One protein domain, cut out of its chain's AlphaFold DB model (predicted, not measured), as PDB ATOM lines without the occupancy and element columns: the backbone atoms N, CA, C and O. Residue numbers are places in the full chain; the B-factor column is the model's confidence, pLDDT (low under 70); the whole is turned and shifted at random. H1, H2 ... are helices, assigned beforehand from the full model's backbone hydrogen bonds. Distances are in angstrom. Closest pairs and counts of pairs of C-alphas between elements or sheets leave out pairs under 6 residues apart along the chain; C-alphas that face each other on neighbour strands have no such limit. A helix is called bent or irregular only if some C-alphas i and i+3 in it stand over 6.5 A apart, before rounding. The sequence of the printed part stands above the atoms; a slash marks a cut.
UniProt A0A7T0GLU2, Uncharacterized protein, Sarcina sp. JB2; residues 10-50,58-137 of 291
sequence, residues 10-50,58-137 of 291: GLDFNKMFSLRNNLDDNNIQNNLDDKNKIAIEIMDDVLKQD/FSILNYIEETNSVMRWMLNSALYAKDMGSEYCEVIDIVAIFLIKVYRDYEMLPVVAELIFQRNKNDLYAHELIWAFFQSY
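What this domain is: This is residues 10 to 50 and 58 to 137 of the 291 residues of an uncharacterized protein of Sarcina sp. JB2 (UniProt A0A7T0GLU2). An up-and-down bundle of three helices, H5, H6 and H7, makes the core, with the short H8 packed on H6 and H7. H3 crosses H5 and H6 on another side of the bundle, H1 packs on H5, and tiny H2 lies farthest from the mean of the C-alphas. The printed part has 121 residues with eight named helices, H1 to H8 in order, and no named strand: the class is all helix. It is compact, with a radius of gyration of the C-alphas of 13.9 A and spans of 42 by 31 by 28 A.

How they stand to each other: H1, residues 13 to 23, touches H5, residues 64 to 78, through residues 73 to 78 of H5 alone, about perpendicular at 79 degrees; the closest C-alphas, Phe 13 and Met 74, are 5.8 A apart. H2, residues 26 to 29, touches no helix. H3, residues 34 to 48, touches H5 with its residues 35 to 39 alone, about perpendicular at 78 degrees, closest at C-alphas 35 and 70, 6.1 A. H3 touches H6, residues 85 to 102, with its residues 43 to 47 alone, at 73 degrees, about perpendicular, closest at C-alphas 46 and 91, 6.1 A. H4, residues 59 to 62, is close to but not clearly touching H5, with C-alphas 60 and 67 at 6.8 A. H5 and H6 form a hairpin at a steep tilt of 43 degrees, opposite ways, closest at C-alphas 71 and 95, 5.9 A. H6 and H7, residues 106 to 121, form another at a shallow tilt of 30 degrees, opposite ways, closest at C-alphas 100 and 106, 6.0 A. H8, residues 127 to 134, touches H6 the same way at a shallow tilt of 19 degrees, closest at C-alphas 97 and 132, 4.9 A. Every O i to N i+4 pair is within hydrogen-bond range in H3, H5, H6 and H8; in H1 it is 5 of 7 and in H7 10 of 12, while H2 and H4 are too short for such a pair.

Where its parts are: H1 begins at C-alpha 13, (6.141, -3.028, -14.772), and is irregular, with C-alphas 18 and 21 at 7.8 A. H3 is 20.5 A long, H5 21.1 A, H6 25.5 A and H7 23.7 A; H7 is irregular, with C-alphas 107 and 110 at 7.1 A. H8 ends at C-alpha 134, (-8.253, 5.253, -34.269).

The domain as a whole: The C-alphas farthest apart, Asn 27 and Tyr 137, are 44.4 A apart. Residues 51 to 57 are not printed; C-alphas 50 and 58 are 12.1 A apart across the cut. Of the links printed whole, none is long. The mean pLDDT of the printed part is 85.1, with residues 10 to 11, 23 to 30, 49 to 50 and 58 to 63 under 70.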
ATOM      1  N   GLY A  10      14.188  -9.061 -12.650       53.75
ATOM      2  CA  GLY A  10      13.040  -8.783 -13.511       53.75
ATOM      3  C   GLY A  10      11.831  -8.413 -12.654       53.75
ATOM      4  O   GLY A  10      11.258  -9.279 -11.987       53.75
ATOM      5  N   LEU A  11      11.472  -7.131 -12.617       64.25
ATOM      6  CA  LEU A  11      10.278  -6.641 -11.933       64.25
ATOM      7  C   LEU A  11       9.083  -6.667 -12.891       64.25
ATOM      8  O   LEU A  11       9.246  -6.586 -14.100       64.25
ATOM      9  N   ASP A  12       7.871  -6.793 -12.351       82.75
ATOM     10  CA  ASP A  12       6.655  -6.461 -13.104       82.75
ATOM     11  C   ASP A  12       6.576  -4.934 -13.278       82.75
ATOM     12  O   ASP A  12       6.921  -4.204 -12.345       82.75
ATOM     13  N   PHE A  13       6.116  -4.456 -14.441       88.06
ATOM     14  CA  PHE A  13       6.141  -3.028 -14.772       88.06
ATOM     15  C   PHE A  13       5.376  -2.203 -13.740       88.06
ATOM     16  O   PHE A  13       5.870  -1.178 -13.281       88.06
ATOM     17  N   ASN A  14       4.211  -2.683 -13.296       88.75
ATOM     18  CA  ASN A  14       3.392  -1.954 -12.330       88.75
ATOM     19  C   ASN A  14       4.134  -1.773 -11.006       88.75
ATOM     20  O   ASN A  14       4.144  -0.685 -10.437       88.75
ATOM     21  N   LYS A  15       4.810  -2.830 -10.536       85.81
ATOM     22  CA  LYS A  15       5.643  -2.766  -9.326       85.81
ATOM     23  C   LYS A  15       6.824  -1.821  -9.506       85.81
ATOM     24  O   LYS A  15       7.142  -1.077  -8.585       85.81
ATOM     25  N   MET A  16       7.468  -1.856 -10.671       85.88
ATOM     26  CA  MET A  16       8.576  -0.962 -10.991       85.88
ATOM     27  C   MET A  16       8.122   0.500 -10.978       85.88
ATOM     28  O   MET A  16       8.752   1.317 -10.313       85.88
ATOM     29  N   PHE A  17       6.989   0.812 -11.610       87.50
ATOM     30  CA  PHE A  17       6.414   2.154 -11.608       87.50
ATOM     31  C   PHE A  17       6.101   2.643 -10.187       87.50
ATOM     32  O   PHE A  17       6.439   3.771  -9.831       87.50
ATOM     33  N   SER A  18       5.494   1.801  -9.337       85.38
ATOM     34  CA  SER A  18       5.218   2.162  -7.936       85.38
ATOM     35  C   SER A  18       6.491   2.426  -7.126       85.38
ATOM     36  O   SER A  18       6.460   3.203  -6.176       85.38
ATOM     37  N   LEU A  19       7.602   1.777  -7.482       82.50
ATOM     38  CA  LEU A  19       8.889   1.922  -6.804       82.50
ATOM     39  C   LEU A  19       9.789   2.996  -7.424       82.50
ATOM     40  O   LEU A  19      10.856   3.225  -6.869       82.50
ATOM     41  N   ARG A  20       9.385   3.664  -8.515       79.56
ATOM     42  CA  ARG A  20      10.254   4.559  -9.304       79.56
ATOM     43  C   ARG A  20      11.001   5.602  -8.463       79.56
ATOM     44  O   ARG A  20      12.216   5.682  -8.556       79.56
ATOM     45  N   ASN A  21      10.316   6.259  -7.524       74.31
ATOM     46  CA  ASN A  21      10.923   7.264  -6.639       74.31
ATOM     47  C   ASN A  21      11.977   6.680  -5.678       74.31
ATOM     48  O   ASN A  21      12.824   7.407  -5.174       74.31
ATOM     49  N   ASN A  22      11.922   5.373  -5.406       70.12
ATOM     50  CA  ASN A  22      12.897   4.656  -4.580       70.12
ATOM     51  C   ASN A  22      14.004   3.995  -5.426       70.12
ATOM     52  O   ASN A  22      14.944   3.434  -4.868       70.12
ATOM     53  N   LEU A  23      13.872   3.988  -6.760       66.25
ATOM     54  CA  LEU A  23      14.858   3.416  -7.681       66.25
ATOM     55  C   LEU A  23      15.945   4.427  -8.077       66.25
ATOM     56  O   LEU A  23      17.004   3.993  -8.526       66.25
ATOM     57  N   ASP A  24      15.722   5.726  -7.850       58.91
ATOM     58  CA  ASP A  24      16.688   6.813  -8.099       58.91
ATOM     59  C   ASP A  24      17.928   6.780  -7.186       58.91
ATOM     60  O   ASP A  24      18.895   7.515  -7.398       58.91
ATOM     61  N   ASP A  25      17.967   5.878  -6.201       60.78
ATOM     62  CA  ASP A  25      19.212   5.538  -5.526       60.78
ATOM     63  C   ASP A  25      20.161   4.863  -6.534       60.78
ATOM     64  O   ASP A  25      20.033   3.674  -6.834       60.78
ATOM     65  N   ASN A  26      21.154   5.623  -7.019       54.75
ATOM     66  CA  ASN A  26      22.162   5.289  -8.051       54.75
ATOM     67  C   ASN A  26      22.776   3.866  -7.994       54.75
ATOM     68  O   ASN A  26      23.348   3.378  -8.972       54.75
ATOM     69  N   ASN A  27      22.681   3.160  -6.867       60.50
ATOM     70  CA  ASN A  27      23.147   1.780  -6.727       60.50
ATOM     71  C   ASN A  27      22.150   0.714  -7.215       60.50
ATOM     72  O   ASN A  27      22.575  -0.418  -7.476       60.50
ATOM     73  N   ILE A  28      20.854   1.028  -7.330       64.06
ATOM     74  CA  ILE A  28      19.796   0.074  -7.699       64.06
ATOM     75  C   ILE A  28      19.613   0.018  -9.220       64.06
ATOM     76  O   ILE A  28      19.632  -1.084  -9.769       64.06
ATOM     77  N   GLN A  29      19.546   1.166  -9.908       64.50
ATOM     78  CA  GLN A  29      19.423   1.232 -11.377       64.50
ATOM     79  C   GLN A  29      20.532   0.457 -12.107       64.50
ATOM     80  O   GLN A  29      20.266  -0.284 -13.054       64.50
ATOM     81  N   ASN A  30      21.766   0.517 -11.599       67.38
ATOM     82  CA  ASN A  30      22.909  -0.217 -12.155       67.38
ATOM     83  C   ASN A  30      22.766  -1.756 -12.101       67.38
ATOM     84  O   ASN A  30      23.516  -2.463 -12.772       67.38
ATOM     85  N   ASN A  31      21.818  -2.287 -11.318       71.88
ATOM     86  CA  ASN A  31      21.572  -3.729 -11.173       71.88
ATOM     87  C   ASN A  31      20.308  -4.214 -11.894       71.88
ATOM     88  O   ASN A  31      19.998  -5.408 -11.834       71.88
ATOM     89  N   LEU A  32      19.567  -3.305 -12.527       77.31
ATOM     90  CA  LEU A  32      18.397  -3.647 -13.323       77.31
ATOM     91  C   LEU A  32      18.823  -4.315 -14.635       77.31
ATOM     92  O   LEU A  32      19.920  -4.073 -15.147       77.31
ATOM     93  N   ASP A  33      17.957  -5.182 -15.162       82.75
ATOM     94  CA  ASP A  33      18.108  -5.660 -16.535       82.75
ATOM     95  C   ASP A  33      17.829  -4.531 -17.538       82.75
ATOM     96  O   ASP A  33      17.257  -3.491 -17.200       82.75
ATOM     97  N   ASP A  34      18.264  -4.734 -18.779       82.56
ATOM     98  CA  ASP A  34      18.165  -3.715 -19.827       82.56
ATOM     99  C   ASP A  34      16.707  -3.362 -20.135       82.56
ATOM    100  O   ASP A  34      16.380  -2.200 -20.348       82.56
ATOM    101  N   LYS A  35      15.801  -4.339 -20.024       86.56
ATOM    102  CA  LYS A  35      14.356  -4.135 -20.153       86.56
ATOM    103  C   LYS A  35      13.822  -3.101 -19.153       86.56
ATOM    104  O   LYS A  35      13.082  -2.200 -19.543       86.56
ATOM    105  N   ASN A  36      14.179  -3.222 -17.876       86.06
ATOM    106  CA  ASN A  36      13.738  -2.288 -16.839       86.06
ATOM    107  C   ASN A  36      14.406  -0.915 -16.990       86.06
ATOM    108  O   ASN A  36      13.758   0.091 -16.720       86.06
ATOM    109  N   LYS A  37      15.665  -0.853 -17.446       84.06
ATOM    110  CA  LYS A  37      16.346   0.422 -17.733       84.06
ATOM    111  C   LYS A  37      15.656   1.191 -18.858       84.06
ATOM    112  O   LYS A  37      15.309   2.345 -18.653       84.06
ATOM    113  N   ILE A  38      15.361   0.524 -19.976       86.81
ATOM    114  CA  ILE A  38      14.622   1.121 -21.099       86.81
ATOM    115  C   ILE A  38      13.252   1.622 -20.630       86.81
ATOM    116  O   ILE A  38      12.830   2.716 -20.981       86.81
ATOM    117  N   ALA A  39      12.546   0.854 -19.795       89.31
ATOM    118  CA  ALA A  39      11.258   1.292 -19.270       89.31
ATOM    119  C   ALA A  39      11.368   2.526 -18.356       89.31
ATOM    120  O   ALA A  39      10.462   3.355 -18.365       89.31
ATOM    121  N   ILE A  40      12.455   2.663 -17.586       86.31
ATOM    122  CA  ILE A  40      12.749   3.878 -16.808       86.31
ATOM    123  C   ILE A  40      13.017   5.059 -17.733       86.31
ATOM    124  O   ILE A  40      12.413   6.103 -17.527       86.31
ATOM    125  N   GLU A  41      13.833   4.886 -18.772       84.94
ATOM    126  CA  GLU A  41      14.090   5.938 -19.765       84.94
ATOM    127  C   GLU A  41      12.795   6.402 -20.445       84.94
ATOM    128  O   GLU A  41      12.549   7.597 -20.530       84.94
ATOM    129  N   ILE A  42      11.909   5.475 -20.831       87.56
ATOM    130  CA  ILE A  42      10.590   5.819 -21.388       87.56
ATOM    131  C   ILE A  42       9.750   6.608 -20.374       87.56
ATOM    132  O   ILE A  42       9.141   7.610 -20.737       87.56
ATOM    133  N   MET A  43       9.675   6.160 -19.115       88.19
ATOM    134  CA  MET A  43       8.916   6.872 -18.077       88.19
ATOM    135  C   MET A  43       9.468   8.277 -17.850       88.19
ATOM    136  O   MET A  43       8.696   9.224 -17.755       88.19
ATOM    137  N   ASP A  44      10.786   8.405 -17.773       84.50
ATOM    138  CA  ASP A  44      11.470   9.672 -17.578       84.50
ATOM    139  C   ASP A  44      11.238  10.617 -18.754       84.50
ATOM    140  O   ASP A  44      10.893  11.770 -18.523       84.50
ATOM    141  N   ASP A  45      11.363  10.140 -19.993       82.62
ATOM    142  CA  ASP A  45      11.094  10.940 -21.189       82.62
ATOM    143  C   ASP A  45       9.638  11.426 -21.204       82.62
ATOM    144  O   ASP A  45       9.385  12.587 -21.519       82.62
ATOM    145  N   VAL A  46       8.681  10.584 -20.795       84.81
ATOM    146  CA  VAL A  46       7.270  10.986 -20.695       84.81
ATOM    147  C   VAL A  46       7.040  12.015 -19.588       84.81
ATOM    148  O   VAL A  46       6.364  13.010 -19.819       84.81
ATOM    149  N   LEU A  47       7.582  11.785 -18.389       84.06
ATOM    150  CA  LEU A  47       7.275  12.587 -17.199       84.06
ATOM    151  C   LEU A  47       8.130  13.861 -17.079       84.06
ATOM    152  O   LEU A  47       7.736  14.793 -16.378       84.06
ATOM    153  N   LYS A  48       9.306  13.913 -17.720       78.00
ATOM    154  CA  LYS A  48      10.214  15.077 -17.708       78.00
ATOM    155  C   LYS A  48       9.971  16.037 -18.876       78.00
ATOM    156  O   LYS A  48      10.417  17.181 -18.786       78.00
ATOM    157  N   GLN A  49       9.305  15.614 -19.957       61.50
ATOM    158  CA  GLN A  49       9.049  16.472 -21.119       61.50
ATOM    159  C   GLN A  49       7.695  17.195 -21.076       61.50
ATOM    160  O   GLN A  49       6.627  16.607 -20.939       61.50
ATOM    161  N   ASP A  50       7.776  18.501 -21.329       48.88
ATOM    162  CA  ASP A  50       6.702  19.406 -21.741       48.88
ATOM    163  C   ASP A  50       6.324  19.065 -23.209       48.88
ATOM    164  O   ASP A  50       6.909  19.593 -24.157       48.88
ATOM    165  N   PHE A  58      12.586  12.466 -29.437       55.19
ATOM    166  CA  PHE A  58      12.588  11.282 -28.570       55.19
ATOM    167  C   PHE A  58      13.846  10.423 -28.742       55.19
ATOM    168  O   PHE A  58      14.013   9.712 -29.736       55.19
ATOM    169  N   SER A  59      14.706  10.423 -27.719       57.09
ATOM    170  CA  SER A  59      15.940   9.623 -27.669       57.09
ATOM    171  C   SER A  59      15.687   8.107 -27.806       57.09
ATOM    172  O   SER A  59      16.493   7.386 -28.403       57.09
ATOM    173  N   ILE A  60      14.515   7.656 -27.340       58.69
ATOM    174  CA  ILE A  60      14.012   6.273 -27.357       58.69
ATOM    175  C   ILE A  60      13.789   5.681 -28.760       58.69
ATOM    176  O   ILE A  60      13.684   4.460 -28.898       58.69
ATOM    177  N   LEU A  61      13.744   6.514 -29.806       60.38
ATOM    178  CA  LEU A  61      13.574   6.068 -31.196       60.38
ATOM    179  C   LEU A  61      14.858   5.491 -31.811       60.38
ATOM    180  O   LEU A  61      14.809   4.916 -32.896       60.38
ATOM    181  N   ASN A  62      16.000   5.590 -31.123       61.19
ATOM    182  CA  ASN A  62      17.273   5.044 -31.602       61.19
ATOM    183  C   ASN A  62      17.380   3.506 -31.476       61.19
ATOM    184  O   ASN A  62      18.268   2.919 -32.091       61.19
ATOM    185  N   TYR A  63      16.472   2.853 -30.733       62.69
ATOM    186  CA  TYR A  63      16.459   1.400 -30.473       62.69
ATOM    187  C   TYR A  63      15.067   0.793 -30.712       62.69
ATOM    188  O   TYR A  63      14.393   0.325 -29.800       62.69
ATOM    189  N   ILE A  64      14.598   0.868 -31.960       70.81
ATOM    190  CA  ILE A  64      13.199   0.617 -32.349       70.81
ATOM    191  C   ILE A  64      12.653  -0.743 -31.872       70.81
ATOM    192  O   ILE A  64      11.543  -0.788 -31.343       70.81
ATOM    193  N   GLU A  65      13.389  -1.847 -32.051       76.62
ATOM    194  CA  GLU A  65      12.881  -3.193 -31.733       76.62
ATOM    195  C   GLU A  65      12.842  -3.460 -30.223       76.62
ATOM    196  O   GLU A  65      11.827  -3.927 -29.695       76.62
ATOM    197  N   GLU A  66      13.918  -3.129 -29.505       82.81
ATOM    198  CA  GLU A  66      13.991  -3.285 -28.056       82.81
ATOM    199  C   GLU A  66      12.973  -2.380 -27.358       82.81
ATOM    200  O   GLU A  66      12.192  -2.860 -26.531       82.81
ATOM    201  N   THR A  67      12.900  -1.103 -27.747       86.19
ATOM    202  CA  THR A  67      11.921  -0.144 -27.218       86.19
ATOM    203  C   THR A  67      10.491  -0.611 -27.488       86.19
ATOM    204  O   THR A  67       9.665  -0.581 -26.574       86.19
ATOM    205  N   ASN A  68      10.183  -1.112 -28.693       88.69
ATOM    206  CA  ASN A  68       8.862  -1.665 -29.000       88.69
ATOM    207  C   ASN A  68       8.511  -2.835 -28.065       88.69
ATOM    208  O   ASN A  68       7.441  -2.832 -27.454       88.69
ATOM    209  N   SER A  69       9.420  -3.798 -27.883       91.44
ATOM    210  CA  SER A  69       9.198  -4.949 -26.997       91.44
ATOM    211  C   SER A  69       8.933  -4.532 -25.545       91.44
ATOM    212  O   SER A  69       8.015  -5.049 -24.894       91.44
ATOM    213  N   VAL A  70       9.692  -3.555 -25.037       92.62
ATOM    214  CA  VAL A  70       9.491  -3.004 -23.691       92.62
ATOM    215  C   VAL A  70       8.148  -2.283 -23.587       92.62
ATOM    216  O   VAL A  70       7.395  -2.550 -22.651       92.62
ATOM    217  N   MET A  71       7.788  -1.453 -24.566       94.12
ATOM    218  CA  MET A  71       6.495  -0.766 -24.613       94.12
ATOM    219  C   MET A  71       5.312  -1.738 -24.659       94.12
ATOM    220  O   MET A  71       4.344  -1.559 -23.916       94.12
ATOM    221  N   ARG A  72       5.392  -2.815 -25.456       95.56
ATOM    222  CA  ARG A  72       4.378  -3.884 -25.456       95.56
ATOM    223  C   ARG A  72       4.216  -4.470 -24.063       95.56
ATOM    224  O   ARG A  72       3.095  -4.668 -23.596       95.56
ATOM    225  N   TRP A  73       5.327  -4.759 -23.390       94.81
ATOM    226  CA  TRP A  73       5.293  -5.280 -22.031       94.81
ATOM    227  C   TRP A  73       4.656  -4.292 -21.043       94.81
ATOM    228  O   TRP A  73       3.779  -4.705 -20.285       94.81
ATOM    229  N   MET A  74       5.029  -3.009 -21.087       95.19
ATOM    230  CA  MET A  74       4.442  -1.959 -20.242       95.19
ATOM    231  C   MET A  74       2.921  -1.875 -20.436       95.19
ATOM    232  O   MET A  74       2.167  -1.917 -19.462       95.19
ATOM    233  N   LEU A  75       2.463  -1.840 -21.693       95.88
ATOM    234  CA  LEU A  75       1.043  -1.758 -22.036       95.88
ATOM    235  C   LEU A  75       0.257  -2.990 -21.561       95.88
ATOM    236  O   LEU A  75      -0.835  -2.859 -21.012       95.88
ATOM    237  N   ASN A  76       0.811  -4.194 -21.728       95.31
ATOM    238  CA  ASN A  76       0.171  -5.425 -21.256       95.31
ATOM    239  C   ASN A  76       0.072  -5.475 -19.726       95.31
ATOM    240  O   ASN A  76      -0.955  -5.894 -19.192       95.31
ATOM    241  N   SER A  77       1.105  -5.022 -19.008       93.31
ATOM    242  CA  SER A  77       1.061  -4.935 -17.545       93.31
ATOM    243  C   SER A  77      -0.048  -3.993 -17.055       93.31
ATOM    244  O   SER A  77      -0.643  -4.263 -16.006       93.31
ATOM    245  N   ALA A  78      -0.404  -2.956 -17.822       93.00
ATOM    246  CA  ALA A  78      -1.458  -2.008 -17.460       93.00
ATOM    247  C   ALA A  78      -2.852  -2.630 -17.314       93.00
ATOM    248  O   ALA A  78      -3.653  -2.128 -16.528       93.00
ATOM    249  N   LEU A  79      -3.124  -3.767 -17.964       91.38
ATOM    250  CA  LEU A  79      -4.388  -4.502 -17.809       91.38
ATOM    251  C   LEU A  79      -4.646  -4.984 -16.374       91.38
ATOM    252  O   LEU A  79      -5.785  -5.276 -16.007       91.38
ATOM    253  N   TYR A  80      -3.584  -5.109 -15.576       90.44
ATOM    254  CA  TYR A  80      -3.631  -5.602 -14.201       90.44
ATOM    255  C   TYR A  80      -3.375  -4.502 -13.168       90.44
ATOM    256  O   TYR A  80      -3.385  -4.776 -11.964       90.44
ATOM    257  N   ALA A  81      -3.130  -3.270 -13.617       86.25
ATOM    258  CA  ALA A  81      -2.891  -2.141 -12.738       86.25
ATOM    259  C   ALA A  81      -4.176  -1.775 -11.982       86.25
ATOM    260  O   ALA A  81      -5.269  -1.713 -12.547       86.25
ATOM    261  N   LYS A  82      -4.043  -1.520 -10.680       79.44
ATOM    262  CA  LYS A  82      -5.125  -0.997  -9.844       79.44
ATOM    263  C   LYS A  82      -4.708   0.369  -9.335       79.44
ATOM    264  O   LYS A  82      -3.721   0.441  -8.616       79.44
ATOM    265  N   ASP A  83      -5.467   1.391  -9.719       72.38
ATOM    266  CA  ASP A  83      -5.403   2.748  -9.162       72.38
ATOM    267  C   ASP A  83      -3.968   3.297  -8.994       72.38
ATOM    268  O   ASP A  83      -3.490   3.549  -7.893       72.38
ATOM    269  N   MET A  84      -3.246   3.412 -10.115       79.00
ATOM    270  CA  MET A  84      -1.829   3.821 -10.150       79.00
ATOM    271  C   MET A  84      -1.625   5.337 -10.342       79.00
ATOM    272  O   MET A  84      -0.497   5.793 -10.524       79.00
ATOM    273  N   GLY A  85      -2.701   6.129 -10.291       86.19
ATOM    274  CA  GLY A  85      -2.658   7.585 -10.447       86.19
ATOM    275  C   GLY A  85      -2.572   8.083 -11.897       86.19
ATOM    276  O   GLY A  85      -2.571   7.308 -12.858       86.19
ATOM    277  N   SER A  86      -2.529   9.409 -12.049       87.25
ATOM    278  CA  SER A  86      -2.553  10.102 -13.346       87.25
ATOM    279  C   SER A  86      -1.257   9.938 -14.139       87.25
ATOM    280  O   SER A  86      -1.328   9.643 -15.323       87.25
ATOM    281  N   GLU A  87      -0.097  10.040 -13.487       91.00
ATOM    282  CA  GLU A  87       1.218   9.877 -14.136       91.00
ATOM    283  C   GLU A  87       1.371   8.488 -14.773       91.00
ATOM    284  O   GLU A  87       1.902   8.343 -15.869       91.00
ATOM    285  N   TYR A  88       0.853   7.443 -14.117       92.25
ATOM    286  CA  TYR A  88       0.835   6.100 -14.698       92.25
ATOM    287  C   TYR A  88      -0.035   6.053 -15.953       92.25
ATOM    288  O   TYR A  88       0.348   5.466 -16.963       92.25
ATOM    289  N   CYS A  89      -1.223   6.663 -15.887       91.62
ATOM    290  CA  CYS A  89      -2.120   6.726 -17.032       91.62
ATOM    291  C   CYS A  89      -1.466   7.450 -18.213       91.62
ATOM    292  O   CYS A  89      -1.566   6.952 -19.330       91.62
ATOM    293  N   GLU A  90      -0.766   8.552 -17.951       92.00
ATOM    294  CA  GLU A  90      -0.037   9.337 -18.947       92.00
ATOM    295  C   GLU A  90       1.061   8.516 -19.631       92.00
ATOM    296  O   GLU A  90       1.075   8.417 -20.856       92.00
ATOM    297  N   VAL A  91       1.901   7.813 -18.863       93.38
ATOM    298  CA  VAL A  91       2.908   6.897 -19.429       93.38
ATOM    299  C   VAL A  91       2.263   5.847 -20.328       93.38
ATOM    300  O   VAL A  91       2.722   5.618 -21.445       93.38
ATOM    301  N   ILE A  92       1.176   5.219 -19.876       95.88
ATOM    302  CA  ILE A  92       0.473   4.204 -20.665       95.88
ATOM    303  C   ILE A  92      -0.169   4.790 -21.931       95.88
ATOM    304  O   ILE A  92      -0.194   4.118 -22.962       95.88
ATOM    305  N   ASP A  93      -0.653   6.029 -21.877       94.19
ATOM    306  CA  ASP A  93      -1.238   6.719 -23.027       94.19
ATOM    307  C   ASP A  93      -0.198   6.978 -24.104       94.19
ATOM    308  O   ASP A  93      -0.403   6.606 -25.262       94.19
ATOM    309  N   ILE A  94       0.955   7.514 -23.714       92.19
ATOM    310  CA  ILE A  94       2.059   7.744 -24.643       92.19
ATOM    311  C   ILE A  94       2.579   6.420 -25.205       92.19
ATOM    312  O   ILE A  94       2.738   6.289 -26.416       92.19
ATOM    313  N   VAL A  95       2.756   5.397 -24.366       94.75
ATOM    314  CA  VAL A  95       3.152   4.055 -24.822       94.75
ATOM    315  C   VAL A  95       2.175   3.511 -25.874       94.75
ATOM    316  O   VAL A  95       2.608   3.012 -26.913       94.75
ATOM    317  N   ALA A  96       0.861   3.639 -25.659       96.31
ATOM    318  CA  ALA A  96      -0.141   3.220 -26.637       96.31
ATOM    319  C   ALA A  96      -0.045   4.024 -27.947       96.31
ATOM    320  O   ALA A  96      -0.125   3.445 -29.032       96.31
ATOM    321  N   ILE A  97       0.169   5.340 -27.860       92.88
ATOM    322  CA  ILE A  97       0.359   6.214 -29.025       92.88
ATOM    323  C   ILE A  97       1.568   5.771 -29.849       92.88
ATOM    324  O   ILE A  97       1.443   5.599 -31.064       92.88
ATOM    325  N   PHE A  98       2.720   5.550 -29.216       91.94
ATOM    326  CA  PHE A  98       3.929   5.111 -29.911       91.94
ATOM    327  C   PHE A  98       3.736   3.741 -30.560       91.94
ATOM    328  O   PHE A  98       4.030   3.584 -31.745       91.94
ATOM    329  N   LEU A  99       3.178   2.769 -29.832       94.69
ATOM    330  CA  LEU A  99       2.917   1.432 -30.368       94.69
ATOM    331  C   LEU A  99       2.029   1.481 -31.617       94.69
ATOM    332  O   LEU A  99       2.381   0.890 -32.635       94.69
ATOM    333  N   ILE A 100       0.919   2.223 -31.582       95.06
ATOM    334  CA  ILE A 100      -0.044   2.222 -32.690       95.06
ATOM    335  C   ILE A 100       0.358   3.164 -33.830       95.06
ATOM    336  O   ILE A 100       0.302   2.775 -34.998       95.06
ATOM    337  N   LYS A 101       0.745   4.407 -33.527       89.94
ATOM    338  CA  LYS A 101       0.970   5.444 -34.544       89.94
ATOM    339  C   LYS A 101       2.384   5.397 -35.124       89.94
ATOM    340  O   LYS A 101       2.540   5.572 -36.332       89.94
ATOM    341  N   VAL A 102       3.392   5.173 -34.279       88.25
ATOM    342  CA  VAL A 102       4.810   5.236 -34.674       88.25
ATOM    343  C   VAL A 102       5.294   3.863 -35.130       88.25
ATOM    344  O   VAL A 102       5.682   3.700 -36.284       88.25
ATOM    345  N   TYR A 103       5.189   2.854 -34.263       89.62
ATOM    346  CA  TYR A 103       5.658   1.497 -34.559       89.62
ATOM    347  C   TYR A 103       4.693   0.682 -35.422       89.62
ATOM    348  O   TYR A 103       5.103  -0.318 -36.006       89.62
ATOM    349  N   ARG A 104       3.425   1.107 -35.533       91.81
ATOM    350  CA  ARG A 104       2.362   0.379 -36.252       91.81
ATOM    351  C   ARG A 104       2.190  -1.061 -35.760       91.81
ATOM    352  O   ARG A 104       1.849  -1.959 -36.528       91.81
ATOM    353  N   ASP A 105       2.401  -1.270 -34.465       94.44
ATOM    354  CA  ASP A 105       2.213  -2.550 -33.795       94.44
ATOM    355  C   ASP A 105       0.727  -2.774 -33.488       94.44
ATOM    356  O   ASP A 105       0.228  -2.590 -32.372       94.44
ATOM    357  N   TYR A 106      -0.016  -3.142 -34.530       95.62
ATOM    358  CA  TYR A 106      -1.459  -3.354 -34.450       95.62
ATOM    359  C   TYR A 106      -1.850  -4.615 -33.666       95.62
ATOM    360  O   TYR A 106      -3.018  -4.752 -33.298       95.62
ATOM    361  N   GLU A 107      -0.898  -5.491 -33.310       96.50
ATOM    362  CA  GLU A 107      -1.158  -6.604 -32.385       96.50
ATOM    363  C   GLU A 107      -1.601  -6.104 -31.003       96.50
ATOM    364  O   GLU A 107      -2.245  -6.842 -30.257       96.50
ATOM    365  N   MET A 108      -1.292  -4.846 -30.662       97.38
ATOM    366  CA  MET A 108      -1.648  -4.220 -29.387       97.38
ATOM    367  C   MET A 108      -3.042  -3.576 -29.368       97.38
ATOM    368  O   MET A 108      -3.532  -3.226 -28.293       97.38
ATOM    369  N   LEU A 109      -3.748  -3.483 -30.503       98.00
ATOM    370  CA  LEU A 109      -5.109  -2.926 -30.563       98.00
ATOM    371  C   LEU A 109      -6.135  -3.597 -29.625       98.00
ATOM    372  O   LEU A 109      -6.927  -2.865 -29.028       98.00
ATOM    373  N   PRO A 110      -6.139  -4.933 -29.412       98.00
ATOM    374  CA  PRO A 110      -7.012  -5.559 -28.419       98.00
ATOM    375  C   PRO A 110      -6.735  -5.069 -26.990       98.00
ATOM    376  O   PRO A 110      -7.671  -4.865 -26.216       98.00
ATOM    377  N   VAL A 111      -5.457  -4.865 -26.644       97.88
ATOM    378  CA  VAL A 111      -5.030  -4.386 -25.319       97.88
ATOM    379  C   VAL A 111      -5.461  -2.934 -25.126       97.88
ATOM    380  O   VAL A 111      -6.078  -2.611 -24.114       97.88
ATOM    381  N   VAL A 112      -5.223  -2.077 -26.126       98.12
ATOM    382  CA  VAL A 112      -5.677  -0.676 -26.113       98.12
ATOM    383  C   VAL A 112      -7.199  -0.604 -25.977       98.12
ATOM    384  O   VAL A 112      -7.703   0.145 -25.143       98.12
ATOM    385  N   ALA A 113      -7.945  -1.419 -26.732       97.88
ATOM    386  CA  ALA A 113      -9.399  -1.485 -26.616       97.88
ATOM    387  C   ALA A 113      -9.840  -1.867 -25.196       97.88
ATOM    388  O   ALA A 113     -10.694  -1.196 -24.624       97.88
ATOM    389  N   GLU A 114      -9.258  -2.906 -24.592       97.12
ATOM    390  CA  GLU A 114      -9.573  -3.284 -23.209       97.12
ATOM    391  C   GLU A 114      -9.292  -2.132 -22.229       97.12
ATOM    392  O   GLU A 114     -10.166  -1.809 -21.424       97.12
ATOM    393  N   LEU A 115      -8.150  -1.447 -22.345       96.56
ATOM    394  CA  LEU A 115      -7.808  -0.307 -21.486       96.56
ATOM    395  C   LEU A 115      -8.791   0.864 -21.630       96.56
ATOM    396  O   LEU A 115      -9.190   1.439 -20.617       96.56
ATOM    397  N   ILE A 116      -9.247   1.180 -22.849       96.31
ATOM    398  CA  ILE A 116     -10.290   2.198 -23.089       96.31
ATOM    399  C   ILE A 116     -11.530   1.896 -22.239       96.31
ATOM    400  O   ILE A 116     -12.050   2.768 -21.537       96.31
ATOM    401  N   PHE A 117     -12.004   0.649 -22.278       95.94
ATOM    402  CA  PHE A 117     -13.215   0.254 -21.564       95.94
ATOM    403  C   PHE A 117     -13.001   0.115 -20.056       95.94
ATOM    404  O   PHE A 117     -13.896   0.483 -19.291       95.94
ATOM    405  N   GLN A 118     -11.829  -0.345 -19.610       93.44
ATOM    406  CA  GLN A 118     -11.474  -0.369 -18.190       93.44
ATOM    407  C   GLN A 118     -11.449   1.041 -17.595       93.44
ATOM    408  O   GLN A 118     -12.046   1.268 -16.542       93.44
ATOM    409  N   ARG A 119     -10.827   2.004 -18.285       92.50
ATOM    410  CA  ARG A 119     -10.789   3.402 -17.839       92.50
ATOM    411  C   ARG A 119     -12.176   4.019 -17.782       92.50
ATOM    412  O   ARG A 119     -12.564   4.530 -16.738       92.50
ATOM    413  N   ASN A 120     -12.966   3.866 -18.842       92.62
ATOM    414  CA  ASN A 120     -14.337   4.370 -18.877       92.62
ATOM    415  C   ASN A 120     -15.222   3.770 -17.770       92.62
ATOM    416  O   ASN A 120     -16.019   4.472 -17.152       92.62
ATOM    417  N   LYS A 121     -15.068   2.474 -17.469       91.88
ATOM    418  CA  LYS A 121     -15.792   1.830 -16.364       91.88
ATOM    419  C   LYS A 121     -15.462   2.477 -15.011       91.88
ATOM    420  O   LYS A 121     -16.368   2.667 -14.195       91.88
ATOM    421  N   ASN A 122     -14.198   2.847 -14.818       89.75
ATOM    422  CA  ASN A 122     -13.655   3.437 -13.594       89.75
ATOM    423  C   ASN A 122     -13.669   4.981 -13.574       89.75
ATOM    424  O   ASN A 122     -13.006   5.563 -12.725       89.75
ATOM    425  N   ASP A 123     -14.392   5.644 -14.488       89.12
ATOM    426  CA  ASP A 123     -14.454   7.117 -14.603       89.12
ATOM    427  C   ASP A 123     -13.089   7.800 -14.832       89.12
ATOM    428  O   ASP A 123     -12.893   8.965 -14.494       89.12
ATOM    429  N   LEU A 124     -12.142   7.082 -15.440       88.56
ATOM    430  CA  LEU A 124     -10.837   7.610 -15.835       88.56
ATOM    431  C   LEU A 124     -10.868   8.118 -17.282       88.56
ATOM    432  O   LEU A 124     -11.565   7.567 -18.140       88.56
ATOM    433  N   TYR A 125     -10.062   9.141 -17.572       87.00
ATOM    434  CA  TYR A 125      -9.911   9.684 -18.923       87.00
ATOM    435  C   TYR A 125      -9.327   8.635 -19.876       87.00
ATOM    436  O   TYR A 125      -8.255   8.101 -19.628       87.00
ATOM    437  N   ALA A 126     -10.023   8.360 -20.983       90.88
ATOM    438  CA  ALA A 126      -9.595   7.404 -22.011       90.88
ATOM    439  C   ALA A 126      -9.334   8.067 -23.377       90.88
ATOM    440  O   ALA A 126      -9.179   7.370 -24.378       90.88
ATOM    441  N   HIS A 127      -9.340   9.404 -23.443       89.94
ATOM    442  CA  HIS A 127      -9.301  10.153 -24.701       89.94
ATOM    443  C   HIS A 127      -8.062   9.844 -25.543       89.94
ATOM    444  O   HIS A 127      -8.213   9.581 -26.733       89.94
ATOM    445  N   GLU A 128      -6.880   9.792 -24.930       90.81
ATOM    446  CA  GLU A 128      -5.631   9.501 -25.642       90.81
ATOM    447  C   GLU A 128      -5.575   8.057 -26.150       90.81
ATOM    448  O   GLU A 128      -5.194   7.822 -27.293       90.81
ATOM    449  N   LEU A 129      -6.062   7.084 -25.370       94.94
ATOM    450  CA  LEU A 129      -6.181   5.696 -25.835       94.94
ATOM    451  C   LEU A 129      -7.156   5.567 -27.004       94.94
ATOM    452  O   LEU A 129      -6.880   4.852 -27.965       94.94
ATOM    453  N   ILE A 130      -8.301   6.255 -26.929       94.75
ATOM    454  CA  ILE A 130      -9.278   6.291 -28.019       94.75
ATOM    455  C   ILE A 130      -8.625   6.903 -29.259       94.75
ATOM    456  O   ILE A 130      -8.701   6.318 -30.338       94.75
ATOM    457  N   TRP A 131      -7.953   8.046 -29.112       92.56
ATOM    458  CA  TRP A 131      -7.238   8.685 -30.210       92.56
ATOM    459  C   TRP A 131      -6.213   7.732 -30.830       92.56
ATOM    460  O   TRP A 131      -6.303   7.467 -32.029       92.56
ATOM    461  N   ALA A 132      -5.327   7.144 -30.019       93.88
ATOM    462  CA  ALA A 132      -4.317   6.181 -30.448       93.88
ATOM    463  C   ALA A 132      -4.934   5.005 -31.214       93.88
ATOM    464  O   ALA A 132      -4.481   4.678 -32.308       93.88
ATOM    465  N   PHE A 133      -6.014   4.417 -30.693       96.75
ATOM    466  CA  PHE A 133      -6.719   3.305 -31.327       96.75
ATOM    467  C   PHE A 133      -7.169   3.643 -32.757       96.75
ATOM    468  O   PHE A 133      -6.919   2.876 -33.691       96.75
ATOM    469  N   PHE A 134      -7.780   4.815 -32.952       94.50
ATOM    470  CA  PHE A 134      -8.253   5.253 -34.269       94.50
ATOM    471  C   PHE A 134      -7.126   5.744 -35.199       94.50
ATOM    472  O   PHE A 134      -7.343   5.803 -36.408       94.50
ATOM    473  N   GLN A 135      -5.913   6.014 -34.692       92.69
ATOM    474  CA  GLN A 135      -4.730   6.276 -35.532       92.69
ATOM    475  C   GLN A 135      -4.187   5.019 -36.236       92.69
ATOM    476  O   GLN A 135      -3.321   5.137 -37.103       92.69
ATOM    477  N   SER A 136      -4.685   3.818 -35.913       94.25
ATOM    478  CA  SER A 136      -4.316   2.591 -36.635       94.25
ATOM    479  C   SER A 136      -4.833   2.559 -38.071       94.25
ATOM    480  O   SER A 136      -4.245   1.896 -38.921       94.25
ATOM    481  N   TYR A 137      -5.943   3.255 -38.341       94.62
ATOM    482  CA  TYR A 137      -6.709   3.132 -39.581       94.62
ATOM    483  C   TYR A 137      -7.136   1.683 -39.912       94.62
ATOM    484  O   TYR A 137      -7.500   1.394 -41.058       94.62
TER     485      TYR A 137